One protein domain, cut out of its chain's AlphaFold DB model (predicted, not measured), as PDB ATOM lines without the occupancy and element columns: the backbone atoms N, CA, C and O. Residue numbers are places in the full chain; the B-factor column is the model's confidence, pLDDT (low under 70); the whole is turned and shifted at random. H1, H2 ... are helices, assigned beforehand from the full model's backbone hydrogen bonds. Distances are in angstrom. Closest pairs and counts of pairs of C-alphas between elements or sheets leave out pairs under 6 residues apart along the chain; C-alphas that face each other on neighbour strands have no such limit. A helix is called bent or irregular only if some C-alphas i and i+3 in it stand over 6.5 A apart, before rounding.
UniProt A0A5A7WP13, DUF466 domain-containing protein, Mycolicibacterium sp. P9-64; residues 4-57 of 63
ATOM      1  N   VAL A   4     117.737 143.143 158.423       55.31
ATOM      2  CA  VAL A   4     118.238 144.460 157.987       55.31
ATOM      3  C   VAL A   4     119.555 144.820 158.684       55.31
ATOM      4  O   VAL A   4     120.465 145.345 158.053       55.31
ATOM      5  N   THR A   5     119.687 144.483 159.968       58.97
ATOM      6  CA  THR A   5     120.888 144.755 160.771       58.97
ATOM      7  C   THR A   5     122.081 143.904 160.347       58.97
ATOM      8  O   THR A   5     123.210 144.389 160.342       58.97
ATOM      9  N   GLU A   6     121.838 142.654 159.955       58.78
ATOM     10  CA  GLU A   6     122.902 141.740 159.536       58.78
ATOM     11  C   GLU A   6     123.451 142.110 158.155       58.78
ATOM     12  O   GLU A   6     124.666 142.201 157.970       58.78
ATOM     13  N   LEU A   7     122.555 142.456 157.225       57.94
ATOM     14  CA  LEU A   7     122.927 142.972 155.907       57.94
ATOM     15  C   LEU A   7     123.690 144.297 156.018       57.94
ATOM     16  O   LEU A   7     124.728 144.464 155.381       57.94
ATOM     17  N   ALA A   8     123.243 145.214 156.881       63.41
ATOM     18  CA  ALA A   8     123.935 146.481 157.112       63.41
ATOM     19  C   ALA A   8     125.356 146.284 157.663       63.41
ATOM     20  O   ALA A   8     126.281 146.993 157.268       63.41
ATOM     21  N   ARG A   9     125.560 145.300 158.546       64.69
ATOM     22  CA  ARG A   9     126.879 144.986 159.109       64.69
ATOM     23  C   ARG A   9     127.832 144.404 158.063       64.69
ATOM     24  O   ARG A   9     129.012 144.746 158.058       64.69
ATOM     25  N   GLN A  10     127.331 143.545 157.180       62.56
ATOM     26  CA  GLN A  10     128.143 142.898 156.149       62.56
ATOM     27  C   GLN A  10     128.566 143.890 155.056       62.56
ATOM     28  O   GLN A  10     129.730 143.924 154.661       62.56
ATOM     29  N   VAL A  11     127.644 144.769 154.653       63.88
ATOM     30  CA  VAL A  11     127.912 145.884 153.733       63.88
ATOM     31  C   VAL A  11     128.900 146.875 154.360       63.88
ATOM     32  O   VAL A  11     129.870 147.258 153.713       63.88
ATOM     33  N   SER A  12     128.729 147.215 155.642       64.88
ATOM     34  CA  SER A  12     129.646 148.094 156.382       64.88
ATOM     35  C   SER A  12     131.092 147.613 156.371       64.88
ATOM     36  O   SER A  12     132.007 148.392 156.106       64.88
ATOM     37  N   TRP A  13     131.303 146.333 156.684       69.62
ATOM     38  CA  TRP A  13     132.640 145.755 156.754       69.62
ATOM     39  C   TRP A  13     133.312 145.753 155.378       69.62
ATOM     40  O   TRP A  13     134.474 146.140 155.257       69.62
ATOM     41  N   TYR A  14     132.549 145.407 154.337       62.09
ATOM     42  CA  TYR A  14     133.019 145.411 152.957       62.09
ATOM     43  C   TYR A  14     133.449 146.814 152.508       62.09
ATOM     44  O   TYR A  14     134.582 147.000 152.077       62.09
ATOM     45  N   TRP A  15     132.606 147.831 152.703       55.41
ATOM     46  CA  TRP A  15     132.929 149.218 152.348       55.41
ATOM     47  C   TRP A  15     134.077 149.807 153.179       55.41
ATOM     48  O   TRP A  15     134.948 150.489 152.634       55.41
ATOM     49  N   SER A  16     134.134 149.497 154.479       60.88
ATOM     50  CA  SER A  16     135.231 149.924 155.355       60.88
ATOM     51  C   SER A  16     136.577 149.342 154.932       60.88
ATOM     52  O   SER A  16     137.596 150.008 155.093       60.88
ATOM     53  N   SER A  17     136.586 148.113 154.415       62.22
ATOM     54  CA  SER A  17     137.800 147.460 153.926       62.22
ATOM     55  C   SER A  17     138.209 147.937 152.532       62.22
ATOM     56  O   SER A  17     139.378 147.805 152.180       62.22
ATOM     57  N   LEU A  18     137.265 148.444 151.733       57.59
ATOM     58  CA  LEU A  18     137.478 148.688 150.307       57.59
ATOM     59  C   LEU A  18     137.748 150.156 149.966       57.59
ATOM     60  O   LEU A  18     138.476 150.421 149.017       57.59
ATOM     61  N   MET A  19     137.184 151.107 150.717       55.66
ATOM     62  CA  MET A  19     137.208 152.520 150.315       55.66
ATOM     63  C   MET A  19     137.849 153.468 151.330       55.66
ATOM     64  O   MET A  19     138.235 154.565 150.942       55.66
ATOM     65  N   GLY A  20     137.915 153.145 152.630       53.97
ATOM     66  CA  GLY A  20     138.262 154.135 153.674       53.97
ATOM     67  C   GLY A  20     137.268 155.315 153.794       53.97
ATOM     68  O   GLY A  20     137.229 156.005 154.810       53.97
ATOM     69  N   ASP A  21     136.400 155.493 152.800       57.88
ATOM     70  CA  ASP A  21     135.370 156.512 152.665       57.88
ATOM     71  C   ASP A  21     134.063 156.024 153.305       57.88
ATOM     72  O   ASP A  21     133.053 155.731 152.666       57.88
ATOM     73  N   ASN A  22     134.093 155.853 154.626       65.88
ATOM     74  CA  ASN A  22     133.003 155.233 155.386       65.88
ATOM     75  C   ASN A  22     131.851 156.219 155.687       65.88
ATOM     76  O   ASN A  22     131.279 156.265 156.781       65.88
ATOM     77  N   HIS A  23     131.545 157.080 154.719       72.62
ATOM     78  CA  HIS A  23     130.634 158.206 154.879       72.62
ATOM     79  C   HIS A  23     129.174 157.770 155.029       72.62
ATOM     80  O   HIS A  23     128.462 158.297 155.888       72.62
ATOM     81  N   TYR A  24     128.752 156.776 154.248       71.69
ATOM     82  CA  TYR A  24     127.416 156.195 154.363       71.69
ATOM     83  C   TYR A  24     127.231 155.468 155.703       71.69
ATOM     84  O   TYR A  24     126.202 155.624 156.357       71.69
ATOM     85  N   GLN A  25     128.260 154.771 156.193       73.56
ATOM     86  CA  GLN A  25     128.195 154.093 157.486       73.56
ATOM     87  C   GLN A  25     128.010 155.064 158.653       73.56
ATOM     88  O   GLN A  25     127.186 154.823 159.533       73.56
ATOM     89  N   ARG A  26     128.740 156.187 158.643       77.50
ATOM     90  CA  ARG A  26     128.555 157.266 159.625       77.50
ATOM     91  C   ARG A  26     127.147 157.851 159.574       77.50
ATOM     92  O   ARG A  26     126.580 158.135 160.622       77.50
ATOM     93  N   TYR A  27     126.582 158.009 158.378       78.88
ATOM     94  CA  TYR A  27     125.198 158.452 158.214       78.88
ATOM     95  C   TYR A  27     124.206 157.460 158.838       78.88
ATOM     96  O   TYR A  27     123.319 157.878 159.579       78.88
ATOM     97  N   VAL A  28     124.376 156.157 158.594       76.81
ATOM     98  CA  VAL A  28     123.509 155.108 159.154       76.81
ATOM     99  C   VAL A  28     123.636 155.026 160.676       76.81
ATOM    100  O   VAL A  28     122.616 154.963 161.353       76.81
ATOM    101  N   ASP A  29     124.852 155.071 161.227       76.75
ATOM    102  CA  ASP A  29     125.081 155.072 162.681       76.75
ATOM    103  C   ASP A  29     124.454 156.305 163.348       76.75
ATOM    104  O   ASP A  29     123.723 156.170 164.329       76.75
ATOM    105  N   LEU A  30     124.645 157.495 162.768       79.06
ATOM    106  CA  LEU A  30     124.008 158.718 163.251       79.06
ATOM    107  C   LEU A  30     122.482 158.608 163.184       79.06
ATOM    108  O   LEU A  30     121.803 158.921 164.155       79.06
ATOM    109  N   ARG A  31     121.925 158.129 162.066       75.06
ATOM    110  CA  ARG A  31     120.472 157.989 161.905       75.06
ATOM    111  C   ARG A  31     119.897 156.955 162.869       75.06
ATOM    112  O   ARG A  31     118.838 157.202 163.428       75.06
ATOM    113  N   ALA A  32     120.602 155.853 163.118       73.12
ATOM    114  CA  ALA A  32     120.195 154.842 164.089       73.12
ATOM    115  C   ALA A  32     120.156 155.394 165.523       73.12
ATOM    116  O   ALA A  32     119.291 155.001 166.302       73.12
ATOM    117  N   ARG A  33     121.062 156.321 165.863       74.00
ATOM    118  CA  ARG A  33     121.087 156.997 167.170       74.00
ATOM    119  C   ARG A  33     120.019 158.082 167.290       74.00
ATOM    120  O   ARG A  33     119.376 158.178 168.327       74.00
ATOM    121  N   THR A  34     119.836 158.893 166.250       77.88
ATOM    122  CA  THR A  34     118.924 160.047 166.280       77.88
ATOM    123  C   THR A  34     117.465 159.652 166.028       77.88
ATOM    124  O   THR A  34     116.562 160.255 166.599       77.88
ATOM    125  N   HIS A  35     117.218 158.632 165.199       71.38
ATOM    126  CA  HIS A  35     115.881 158.189 164.787       71.38
ATOM    127  C   HIS A  35     115.777 156.652 164.780       71.38
ATOM    128  O   HIS A  35     115.757 156.024 163.714       71.38
ATOM    129  N   PRO A  36     115.707 156.015 165.962       71.25
ATOM    130  CA  PRO A  36     115.561 154.568 166.052       71.25
ATOM    131  C   PRO A  36     114.196 154.133 165.493       71.25
ATOM    132  O   PRO A  36     113.156 154.409 166.084       71.25
ATOM    133  N   GLY A  37     114.199 153.436 164.352       66.12
ATOM    134  CA  GLY A  37     113.004 152.810 163.765       66.12
ATOM    135  C   GLY A  37     112.526 153.400 162.438       66.12
ATOM    136  O   GLY A  37     111.635 152.825 161.816       66.12
ATOM    137  N   GLU A  38     113.127 154.492 161.965       69.75
ATOM    138  CA  GLU A  38     112.839 155.017 160.629       69.75
ATOM    139  C   GLU A  38     113.680 154.299 159.563       69.75
ATOM    140  O   GLU A  38     114.829 153.915 159.802       69.75
ATOM    141  N   ALA A  39     113.107 154.103 158.373       67.44
ATOM    142  CA  ALA A  39     113.825 153.504 157.258       67.44
ATOM    143  C   ALA A  39     115.013 154.397 156.864       67.44
ATOM    144  O   ALA A  39     114.847 155.546 156.458       67.44
ATOM    145  N   VAL A  40     116.227 153.858 156.984       69.06
ATOM    146  CA  VAL A  40     117.430 154.516 156.473       69.06
ATOM    147  C   VAL A  40     117.370 154.582 154.951       69.06
ATOM    148  O   VAL A  40     117.003 153.620 154.276       69.06
ATOM    149  N   MET A  41     117.739 155.746 154.422       73.19
ATOM    150  CA  MET A  41     117.849 155.979 152.986       73.19
ATOM    151  C   MET A  41     118.826 154.980 152.362       73.19
ATOM    152  O   MET A  41     119.861 154.686 152.958       73.19
ATOM    153  N   SER A  42     118.497 154.481 151.169       73.75
ATOM    154  CA  SER A  42     119.361 153.548 150.449       73.75
ATOM    155  C   SER A  42     120.712 154.195 150.128       73.75
ATOM    156  O   SER A  42     120.799 155.407 149.922       73.75
ATOM    157  N   GLU A  43     121.769 153.390 150.040       70.62
ATOM    158  CA  GLU A  43     123.115 153.874 149.719       70.62
ATOM    159  C   GLU A  43     123.142 154.681 148.412       70.62
ATOM    160  O   GLU A  43     123.733 155.759 148.335       70.62
ATOM    161  N   ARG A  44     122.424 154.205 147.392       72.88
ATOM    162  CA  ARG A  44     122.327 154.872 146.091       72.88
ATOM    163  C   ARG A  44     121.656 156.243 146.190       72.88
ATOM    164  O   ARG A  44     122.108 157.187 145.545       72.88
ATOM    165  N   ASP A  45     120.594 156.353 146.983       78.62
ATOM    166  CA  ASP A  45     119.893 157.623 147.187       78.62
ATOM    167  C   ASP A  45     120.706 158.587 148.053       78.62
ATOM    168  O   ASP A  45     120.731 159.782 147.765       78.62
ATOM    169  N   TYR A  46     121.458 158.077 149.034       80.06
ATOM    170  CA  TYR A  46     122.404 158.876 149.813       80.06
ATOM    171  C   TYR A  46     123.469 159.518 148.921       80.06
ATOM    172  O   TYR A  46     123.682 160.731 148.986       80.06
ATOM    173  N   TRP A  47     124.104 158.732 148.047       79.88
ATOM    174  CA  TRP A  47     125.098 159.258 147.112       79.88
ATOM    175  C   TRP A  47     124.476 160.233 146.118       79.88
ATOM    176  O   TRP A  47     125.033 161.304 145.893       79.88
ATOM    177  N   ARG A  48     123.285 159.934 145.584       84.06
ATOM    178  CA  ARG A  48     122.557 160.855 144.699       84.06
ATOM    179  C   ARG A  48     122.269 162.195 145.379       84.06
ATOM    180  O   ARG A  48     122.545 163.233 144.789       84.06
ATOM    181  N   MET A  49     121.752 162.180 146.607       84.38
ATOM    182  CA  MET A  49     121.492 163.389 147.392       84.38
ATOM    183  C   MET A  49     122.783 164.171 147.640       84.38
ATOM    184  O   MET A  49     122.805 165.388 147.494       84.38
ATOM    185  N   ARG A  50     123.872 163.480 147.988       81.44
ATOM    186  CA  ARG A  50     125.165 164.114 148.242       81.44
ATOM    187  C   ARG A  50     125.743 164.763 146.991       81.44
ATOM    188  O   ARG A  50     126.179 165.903 147.063       81.44
ATOM    189  N   HIS A  51     125.719 164.069 145.856       81.19
ATOM    190  CA  HIS A  51     126.143 164.642 144.580       81.19
ATOM    191  C   HIS A  51     125.271 165.837 144.209       81.19
ATOM    192  O   HIS A  51     125.813 166.889 143.912       81.19
ATOM    193  N   ALA A  52     123.946 165.729 144.335       84.88
ATOM    194  CA  ALA A  52     123.047 166.858 144.115       84.88
ATOM    195  C   ALA A  52     123.357 168.044 145.045       84.88
ATOM    196  O   ALA A  52     123.322 169.184 144.602       84.88
ATOM    197  N   ALA A  53     123.709 167.797 146.309       79.50
ATOM    198  CA  ALA A  53     124.104 168.845 147.247       79.50
ATOM    199  C   ALA A  53     125.449 169.496 146.879       79.50
ATOM    200  O   ALA A  53     125.581 170.709 147.038       79.50
ATOM    201  N   THR A  54     126.414 168.720 146.377       77.44
ATOM    202  CA  THR A  54     127.703 169.218 145.863       77.44
ATOM    203  C   THR A  54     127.529 170.023 144.575       77.44
ATOM    204  O   THR A  54     128.166 171.057 144.415       77.44
ATOM    205  N   GLU A  55     126.652 169.578 143.675       77.62
ATOM    206  CA  GLU A  55     126.333 170.280 142.426       77.62
ATOM    207  C   GLU A  55     125.529 171.561 142.685       77.62
ATOM    208  O   GLU A  55     125.753 172.573 142.031       77.62
ATOM    209  N   ALA A  56     124.600 171.536 143.650       77.69
ATOM    210  CA  ALA A  56     123.775 172.688 144.018       77.69
ATOM    211  C   ALA A  56     124.525 173.715 144.876       77.69
ATOM    212  O   ALA A  56     124.217 174.902 144.824       77.69
ATOM    213  N   ASN A  57     125.515 173.271 145.651       66.19
ATOM    214  CA  ASN A  57     126.434 174.136 146.382       66.19
ATOM    215  C   ASN A  57     127.852 173.871 145.880       66.19
ATOM    216  O   ASN A  57     128.652 173.275 146.616       66.19
TER     217      ASN A  57
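AT A GLANCE: This is residues 4 to 57 of the 63 residues of the protein "DUF466 domain-containing protein" of Mycolicibacterium sp. P9-64 (UniProt A0A5A7WP13). Three helices are loosely set together with few contacts: H1 and H2 run opposite ways beside each other like the two sides of a narrow V, joined by the turn at residues 19 to 22, and H3 starts close to the first turn of H2 and leads away from H1 as an arm. Residues 50 to 57, of which 50 to 56 belong to H3, stick out at the far end of that arm, and residues 33 to 38, of which 33 and 34 belong to H2, stick out as well. The printed part has 54 residues with three named helices, H1, H2 and H3 in that order along the chain, and no named strand; its class is all helix. It is only just compact, close to loose, with a radius of gyration of the C-alphas of 11.9 A, and the C-alphas span 34 by 28 by 15 A.

HOW THE PARTS SIT: The longest helix by residues is H1, residues 4 to 18. H2, residues 23 to 34, is close to it but not clearly touching, with 1 pair of C-alphas within 8 A; the closest C-alphas, those of Ser 12 and Gln 25, are 6.3 A apart. The two run opposite ways at a shallow tilt of 34 degrees, only just short of steep. H3, residues 43 to 56, is close to H2 but not clearly touching, with 2 pairs of C-alphas within 8 A; the closest C-alphas are those of Tyr 24 and Glu 43, 6.7 A apart. The lines of H2 and H3 stand about perpendicular, at 77 degrees. H1 and H3 are apart. In H1, H2 and H3 every O i to N i+4 pair is within hydrogen-bond range.

IN THESE COORDINATES: H1 begins at C-alpha 4, at (118.238, 144.460, 157.987), and measures 21.1 A from first to last C-alpha. H2 runs from His 23 to Thr 34, 16.4 A, and begins with C-alpha 23 at (130.634, 158.206, 154.879). H3 runs from Glu 43 to Ala 56, 19.7 A, and ends with C-alpha 56 at (123.775, 172.688, 144.018). No helix is bent.

THE WHOLE: The two C-alphas farthest apart, those of Glu 6 and Asn 57, are 35.1 A apart. Without the stretches that stand free, residues 33 to 38 and 50 to 57, the body has 40 residues, spans 23 by 21 by 16 A and has a radius of gyration of 9.7 A. The printed part has no cut. The link from H1 to H2 is tight, with 4 residues, and that from H2 to H3 is short, with 8. The mean pLDDT of the printed part is 70.3; residues 4 to 22, residues 37 to 40 and residue 57 are under 70.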